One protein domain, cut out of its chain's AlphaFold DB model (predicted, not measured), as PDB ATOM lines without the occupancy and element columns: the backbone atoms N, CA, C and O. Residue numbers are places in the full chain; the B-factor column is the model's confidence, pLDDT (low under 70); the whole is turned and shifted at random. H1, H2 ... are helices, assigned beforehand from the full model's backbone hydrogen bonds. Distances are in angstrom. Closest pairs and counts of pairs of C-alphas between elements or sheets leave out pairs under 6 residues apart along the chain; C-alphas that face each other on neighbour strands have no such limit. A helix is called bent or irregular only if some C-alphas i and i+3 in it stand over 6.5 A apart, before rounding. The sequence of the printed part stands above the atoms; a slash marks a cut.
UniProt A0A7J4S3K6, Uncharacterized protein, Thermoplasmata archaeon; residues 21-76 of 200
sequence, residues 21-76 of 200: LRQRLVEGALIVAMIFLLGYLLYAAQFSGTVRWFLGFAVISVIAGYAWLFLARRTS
ATOM      1  N   LEU A  21      98.614 119.466 195.420       70.88
ATOM      2  CA  LEU A  21      99.717 118.763 196.099       70.88
ATOM      3  C   LEU A  21     100.195 117.517 195.325       70.88
ATOM      4  O   LEU A  21     101.390 117.259 195.211       70.88
ATOM      5  N   ARG A  22      99.251 116.800 194.704       71.38
ATOM      6  CA  ARG A  22      99.502 115.637 193.845       71.38
ATOM      7  C   ARG A  22     100.392 115.960 192.639       71.38
ATOM      8  O   ARG A  22     101.262 115.169 192.308       71.38
ATOM      9  N   GLN A  23     100.216 117.120 192.009       75.69
ATOM     10  CA  GLN A  23     101.024 117.534 190.860       75.69
ATOM     11  C   GLN A  23     102.458 117.871 191.277       75.69
ATOM     12  O   GLN A  23     103.391 117.494 190.581       75.69
ATOM     13  N   ARG A  24     102.648 118.488 192.451       74.19
ATOM     14  CA  ARG A  24     103.988 118.739 193.007       74.19
ATOM     15  C   ARG A  24     104.723 117.446 193.368       74.19
ATOM     16  O   ARG A  24     105.920 117.349 193.130       74.19
ATOM     17  N   LEU A  25     104.013 116.452 193.906       82.75
ATOM     18  CA  LEU A  25     104.587 115.135 194.209       82.75
ATOM     19  C   LEU A  25     104.978 114.371 192.939       82.75
ATOM     20  O   LEU A  25     106.049 113.775 192.900       82.75
ATOM     21  N   VAL A  26     104.149 114.426 191.892       83.19
ATOM     22  CA  VAL A  26     104.468 113.820 190.589       83.19
ATOM     23  C   VAL A  26     105.656 114.524 189.931       83.19
ATOM     24  O   VAL A  26     106.570 113.848 189.470       83.19
ATOM     25  N   GLU A  27     105.692 115.862 189.935       79.81
ATOM     26  CA  GLU A  27     106.845 116.641 189.457       79.81
ATOM     27  C   GLU A  27     108.124 116.246 190.221       79.81
ATOM     28  O   GLU A  27     109.145 115.951 189.603       79.81
ATOM     29  N   GLY A  28     108.056 116.146 191.555       85.75
ATOM     30  CA  GLY A  28     109.180 115.717 192.390       85.75
ATOM     31  C   GLY A  28     109.653 114.291 192.091       85.75
ATOM     32  O   GLY A  28     110.849 114.066 191.917       85.75
ATOM     33  N   ALA A  29     108.730 113.335 191.968       89.44
ATOM     34  CA  ALA A  29     109.056 111.945 191.647       89.44
ATOM     35  C   ALA A  29     109.707 111.805 190.262       89.44
ATOM     36  O   ALA A  29     110.674 111.059 190.111       89.44
ATOM     37  N   LEU A  30     109.225 112.555 189.265       91.12
ATOM     38  CA  LEU A  30     109.806 112.577 187.921       91.12
ATOM     39  C   LEU A  30     111.224 113.152 187.918       91.12
ATOM     40  O   LEU A  30     112.098 112.605 187.250       91.12
ATOM     41  N   ILE A  31     111.473 114.217 188.686       90.19
ATOM     42  CA  ILE A  31     112.816 114.794 188.823       90.19
ATOM     43  C   ILE A  31     113.770 113.766 189.432       90.19
ATOM     44  O   ILE A  31     114.842 113.528 188.882       90.19
ATOM     45  N   VAL A  32     113.370 113.116 190.528       91.69
ATOM     46  CA  VAL A  32     114.193 112.090 191.183       91.69
ATOM     47  C   VAL A  32     114.480 110.931 190.227       91.69
ATOM     48  O   VAL A  32     115.641 110.563 190.052       91.69
ATOM     49  N   ALA A  33     113.461 110.401 189.546       89.88
ATOM     50  CA  ALA A  33     113.634 109.328 188.567       89.88
ATOM     51  C   ALA A  33     114.600 109.722 187.435       89.88
ATOM     52  O   ALA A  33     115.446 108.923 187.032       89.88
ATOM     53  N   MET A  34     114.525 110.967 186.961       91.19
ATOM     54  CA  MET A  34     115.410 111.480 185.920       91.19
ATOM     55  C   MET A  34     116.865 111.601 186.390       91.19
ATOM     56  O   MET A  34     117.772 111.272 185.625       91.19
ATOM     57  N   ILE A  35     117.105 111.997 187.646       91.56
ATOM     58  CA  ILE A  35     118.454 112.026 188.235       91.56
ATOM     59  C   ILE A  35     119.055 110.616 188.267       91.56
ATOM     60  O   ILE A  35     120.189 110.424 187.826       91.56
ATOM     61  N   PHE A  36     118.298 109.621 188.738       91.25
ATOM     62  CA  PHE A  36     118.766 108.231 188.788       91.25
ATOM     63  C   PHE A  36     119.036 107.656 187.395       91.25
ATOM     64  O   PHE A  36     120.067 107.015 187.187       91.25
ATOM     65  N   LEU A  37     118.158 107.928 186.426       89.94
ATOM     66  CA  LEU A  37     118.351 107.515 185.037       89.94
ATOM     67  C   LEU A  37     119.625 108.126 184.440       89.94
ATOM     68  O   LEU A  37     120.412 107.420 183.810       89.94
ATOM     69  N   LEU A  38     119.852 109.423 184.661       88.81
ATOM     70  CA  LEU A  38     121.042 110.112 184.169       88.81
ATOM     71  C   LEU A  38     122.319 109.546 184.803       88.81
ATOM     72  O   LEU A  38     123.293 109.292 184.096       88.81
ATOM     73  N   GLY A  39     122.302 109.299 186.116       85.19
ATOM     74  CA  GLY A  39     123.411 108.668 186.831       85.19
ATOM     75  C   GLY A  39     123.733 107.271 186.295       85.19
ATOM     76  O   GLY A  39     124.898 106.960 186.047       85.19
ATOM     77  N   TYR A  40     122.709 106.457 186.030       85.88
ATOM     78  CA  TYR A  40     122.878 105.139 185.419       85.88
ATOM     79  C   TYR A  40     123.472 105.223 184.006       85.88
ATOM     80  O   TYR A  40     124.400 104.482 183.692       85.88
ATOM     81  N   LEU A  41     122.996 106.144 183.164       83.75
ATOM     82  CA  LEU A  41     123.528 106.339 181.811       83.75
ATOM     83  C   LEU A  41     124.989 106.808 181.823       83.75
ATOM     84  O   LEU A  41     125.787 106.333 181.018       83.75
ATOM     85  N   LEU A  42     125.359 107.692 182.755       83.94
ATOM     86  CA  LEU A  42     126.743 108.134 182.959       83.94
ATOM     87  C   LEU A  42     127.657 106.988 183.405       83.94
ATOM     88  O   LEU A  42     128.784 106.874 182.922       83.94
ATOM     89  N   TYR A  43     127.164 106.123 184.292       82.88
ATOM     90  CA  TYR A  43     127.868 104.912 184.701       82.88
ATOM     91  C   TYR A  43     128.019 103.930 183.527       82.88
ATOM     92  O   TYR A  43     129.122 103.479 183.226       82.88
ATOM     93  N   ALA A  44     126.934 103.657 182.799       78.75
ATOM     94  CA  ALA A  44     126.926 102.759 181.646       78.75
ATOM     95  C   ALA A  44     127.816 103.257 180.491       78.75
ATOM     96  O   ALA A  44     128.411 102.448 179.776       78.75
ATOM     97  N   ALA A  45     127.969 104.575 180.331       80.94
ATOM     98  CA  ALA A  45     128.854 105.185 179.337       80.94
ATOM     99  C   ALA A  45     130.339 104.830 179.530       80.94
ATOM    100  O   ALA A  45     131.106 104.916 178.570       80.94
ATOM    101  N   GLN A  46     130.752 104.413 180.732       77.94
ATOM    102  CA  GLN A  46     132.122 103.943 180.980       77.94
ATOM    103  C   GLN A  46     132.395 102.586 180.319       77.94
ATOM    104  O   GLN A  46     133.517 102.316 179.903       77.94
ATOM    105  N   PHE A  47     131.363 101.748 180.188       76.75
ATOM    106  CA  PHE A  47     131.478 100.374 179.692       76.75
ATOM    107  C   PHE A  47     130.975 100.210 178.253       76.75
ATOM    108  O   PHE A  47     131.356  99.265 177.568       76.75
ATOM    109  N   SER A  48     130.136 101.132 177.774       80.00
ATOM    110  CA  SER A  48     129.573 101.109 176.425       80.00
ATOM    111  C   SER A  48     129.922 102.377 175.655       80.00
ATOM    112  O   SER A  48     129.407 103.466 175.929       80.00
ATOM    113  N   GLY A  49     130.755 102.219 174.620       77.31
ATOM    114  CA  GLY A  49     131.114 103.308 173.710       77.31
ATOM    115  C   GLY A  49     129.892 103.944 173.042       77.31
ATOM    116  O   GLY A  49     129.856 105.158 172.863       77.31
ATOM    117  N   THR A  50     128.861 103.153 172.747       81.00
ATOM    118  CA  THR A  50     127.614 103.625 172.137       81.00
ATOM    119  C   THR A  50     126.844 104.561 173.071       81.00
ATOM    120  O   THR A  50     126.434 105.641 172.647       81.00
ATOM    121  N   VAL A  51     126.699 104.204 174.355       80.00
ATOM    122  CA  VAL A  51     126.033 105.065 175.353       80.00
ATOM    123  C   VAL A  51     126.805 106.373 175.532       80.00
ATOM    124  O   VAL A  51     126.198 107.441 175.582       80.00
ATOM    125  N   ARG A  52     128.144 106.315 175.530       81.56
ATOM    126  CA  ARG A  52     129.007 107.504 175.590       81.56
ATOM    127  C   ARG A  52     128.781 108.453 174.412       81.56
ATOM    128  O   ARG A  52     128.668 109.660 174.619       81.56
ATOM    129  N   TRP A  53     128.688 107.922 173.193       82.50
ATOM    130  CA  TRP A  53     128.398 108.721 172.001       82.50
ATOM    131  C   TRP A  53     127.013 109.359 172.059       82.50
ATOM    132  O   TRP A  53     126.898 110.562 171.833       82.50
ATOM    133  N   PHE A  54     125.976 108.599 172.427       82.88
ATOM    134  CA  PHE A  54     124.623 109.144 172.576       82.88
ATOM    135  C   PHE A  54     124.557 110.261 173.619       82.88
ATOM    136  O   PHE A  54     123.929 111.289 173.372       82.88
ATOM    137  N   LEU A  55     125.247 110.100 174.751       85.44
ATOM    138  CA  LEU A  55     125.312 111.134 175.778       85.44
ATOM    139  C   LEU A  55     126.025 112.395 175.265       85.44
ATOM    140  O   LEU A  55     125.552 113.507 175.491       85.44
ATOM    141  N   GLY A  56     127.117 112.225 174.514       81.25
ATOM    142  CA  GLY A  56     127.815 113.324 173.845       81.25
ATOM    143  C   GLY A  56     126.915 114.078 172.863       81.25
ATOM    144  O   GLY A  56     126.825 115.303 172.928       81.25
ATOM    145  N   PHE A  57     126.179 113.362 172.006       89.31
ATOM    146  CA  PHE A  57     125.210 113.971 171.088       89.31
ATOM    147  C   PHE A  57     124.076 114.690 171.821       89.31
ATOM    148  O   PHE A  57     123.672 115.774 171.394       89.31
ATOM    149  N   ALA A  58     123.584 114.140 172.934       88.00
ATOM    150  CA  ALA A  58     122.564 114.788 173.752       88.00
ATOM    151  C   ALA A  58     123.067 116.122 174.326       88.00
ATOM    152  O   ALA A  58     122.381 117.137 174.213       88.00
ATOM    153  N   VAL A  59     124.292 116.154 174.867       87.62
ATOM    154  CA  VAL A  59     124.913 117.384 175.385       87.62
ATOM    155  C   VAL A  59     125.097 118.420 174.277       87.62
ATOM    156  O   VAL A  59     124.690 119.570 174.445       87.62
ATOM    157  N   ILE A  60     125.644 118.019 173.125       91.00
ATOM    158  CA  ILE A  60     125.816 118.916 171.971       91.00
ATOM    159  C   ILE A  60     124.465 119.469 171.512       91.00
ATOM    160  O   ILE A  60     124.358 120.663 171.250       91.00
ATOM    161  N   SER A  61     123.420 118.640 171.475       89.75
ATOM    162  CA  SER A  61     122.071 119.060 171.074       89.75
ATOM    163  C   SER A  61     121.471 120.084 172.036       89.75
ATOM    164  O   SER A  61     120.858 121.052 171.592       89.75
ATOM    165  N   VAL A  62     121.677 119.924 173.349       90.50
ATOM    166  CA  VAL A  62     121.239 120.910 174.352       90.50
ATOM    167  C   VAL A  62     121.985 122.231 174.175       90.50
ATOM    168  O   VAL A  62     121.352 123.285 174.150       90.50
ATOM    169  N   ILE A  63     123.310 122.188 174.006       90.19
ATOM    170  CA  ILE A  63     124.129 123.390 173.786       90.19
ATOM    171  C   ILE A  63     123.710 124.090 172.491       90.19
ATOM    172  O   ILE A  63     123.483 125.297 172.498       90.19
ATOM    173  N   ALA A  64     123.550 123.343 171.397       90.19
ATOM    174  CA  ALA A  64     123.114 123.865 170.107       90.19
ATOM    175  C   ALA A  64     121.698 124.446 170.178       90.19
ATOM    176  O   ALA A  64     121.457 125.531 169.660       90.19
ATOM    177  N   GLY A  65     120.773 123.779 170.872       91.19
ATOM    178  CA  GLY A  65     119.421 124.279 171.105       91.19
ATOM    179  C   GLY A  65     119.406 125.556 171.946       91.19
ATOM    180  O   GLY A  65     118.666 126.486 171.635       91.19
ATOM    181  N   TYR A  66     120.253 125.646 172.974       86.44
ATOM    182  CA  TYR A  66     120.383 126.855 173.788       86.44
ATOM    183  C   TYR A  66     121.024 128.001 173.000       86.44
ATOM    184  O   TYR A  66     120.537 129.127 173.056       86.44
ATOM    185  N   ALA A  67     122.065 127.713 172.217       84.00
ATOM    186  CA  ALA A  67     122.687 128.667 171.307       84.00
ATOM    187  C   ALA A  67     121.693 129.149 170.241       84.00
ATOM    188  O   ALA A  67     121.614 130.348 169.990       84.00
ATOM    189  N   TRP A  68     120.875 128.251 169.684       83.75
ATOM    190  CA  TRP A  68     119.796 128.587 168.760       83.75
ATOM    191  C   TRP A  68     118.721 129.436 169.428       83.75
ATOM    192  O   TRP A  68     118.333 130.442 168.864       83.75
ATOM    193  N   LEU A  69     118.256 129.100 170.633       78.12
ATOM    194  CA  LEU A  69     117.280 129.912 171.367       78.12
ATOM    195  C   LEU A  69     117.840 131.287 171.726       78.12
ATOM    196  O   LEU A  69     117.125 132.282 171.666       78.12
ATOM    197  N   PHE A  70     119.108 131.357 172.111       76.38
ATOM    198  CA  PHE A  70     119.789 132.605 172.413       76.38
ATOM    199  C   PHE A  70     119.953 133.468 171.162       76.38
ATOM    200  O   PHE A  70     119.668 134.665 171.200       76.38
ATOM    201  N   LEU A  71     120.350 132.852 170.046       75.00
ATOM    202  CA  LEU A  71     120.463 133.516 168.758       75.00
ATOM    203  C   LEU A  71     119.086 133.932 168.259       75.00
ATOM    204  O   LEU A  71     118.890 135.109 168.040       75.00
ATOM    205  N   ALA A  72     118.096 133.045 168.240       67.50
ATOM    206  CA  ALA A  72     116.711 133.338 167.893       67.50
ATOM    207  C   ALA A  72     116.094 134.404 168.798       67.50
ATOM    208  O   ALA A  72     115.305 135.194 168.317       67.50
ATOM    209  N   ARG A  73     116.447 134.530 170.079       64.69
ATOM    210  CA  ARG A  73     115.997 135.670 170.903       64.69
ATOM    211  C   ARG A  73     116.643 136.996 170.486       64.69
ATOM    212  O   ARG A  73     116.053 138.043 170.721       64.69
ATOM    213  N   ARG A  74     117.833 136.956 169.880       58.72
ATOM    214  CA  ARG A  74     118.574 138.121 169.361       58.72
ATOM    215  C   ARG A  74     118.302 138.417 167.880       58.72
ATOM    216  O   ARG A  74     118.451 139.557 167.465       58.72
ATOM    217  N   THR A  75     117.909 137.408 167.109       52.47
ATOM    218  CA  THR A  75     117.680 137.425 165.657       52.47
ATOM    219  C   THR A  75     116.238 137.089 165.297       52.47
ATOM    220  O   THR A  75     115.944 136.891 164.123       52.47
ATOM    221  N   SER A  76     115.332 137.002 166.279       46.03
ATOM    222  CA  SER A  76     113.896 137.138 166.036       46.03
ATOM    223  C   SER A  76     113.703 138.526 165.466       46.03
ATOM    224  O   SER A  76     113.538 139.512 166.185       46.03
TER     225      SER A  76
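What this domain is: This is residues 21 to 76 of the 200 residues of an uncharacterized protein of Thermoplasmata archaeon (UniProt A0A7J4S3K6). Two long, straight helices, H2 and H1, meet near a tight link and spread from there as an open V, with their far ends well separated. Residues 57 to 76 and residues 21 to 37 stand free as the two arms, and the whole is flat. The printed part has 56 residues with two named helices, H1 and then H2 along the chain, and no named strand; its class is all helix. It is extended, with a radius of gyration of the C-alphas of 15.8 A, and its C-alphas span 41 by 37 by 9 A along the three main axes.

How they stand to each other: H2, residues 49 to 75, is the longest helix by residues. It touches H1, residues 21 to 44, with 6 pairs of C-alphas within 8 A. The closest C-alphas of the two are those of Ala 44 and Val 51, 6.8 A apart. H2 touches H1 with residues 51 to 55 alone, and H1 touches H2 with residues 41 to 44 alone. The lines of the two helices stand at a steep tilt of 53 degrees, and they run opposite ways. Their centres are 21.0 A apart. In H1 and H2 every pair of O i and N i+4 is within hydrogen-bond range.

Where its parts are: H2 has 27 residues and measures 37.5 A from C-alpha 49 at (131.114, 103.308, 173.710) to C-alpha 75 at (117.680, 137.425, 165.657). H1 has 24 residues and measures 34.7 A from its first to its last C-alpha; C-alpha 21 is at (99.717, 118.763, 196.099). Neither helix is bent.

The domain as a whole: The two C-alphas farthest apart are those of Phe 47 and Ser 76, at 43.0 A. The C-alphas of Leu 21 and Ser 76, the first and last printed residues, are 38.0 A apart. The printed part has no cut, and the link from H1 to H2, with 4 residues between them, is tight. The mean pLDDT of the printed part of this model is 81.7; residues 72 to 76 are under 70.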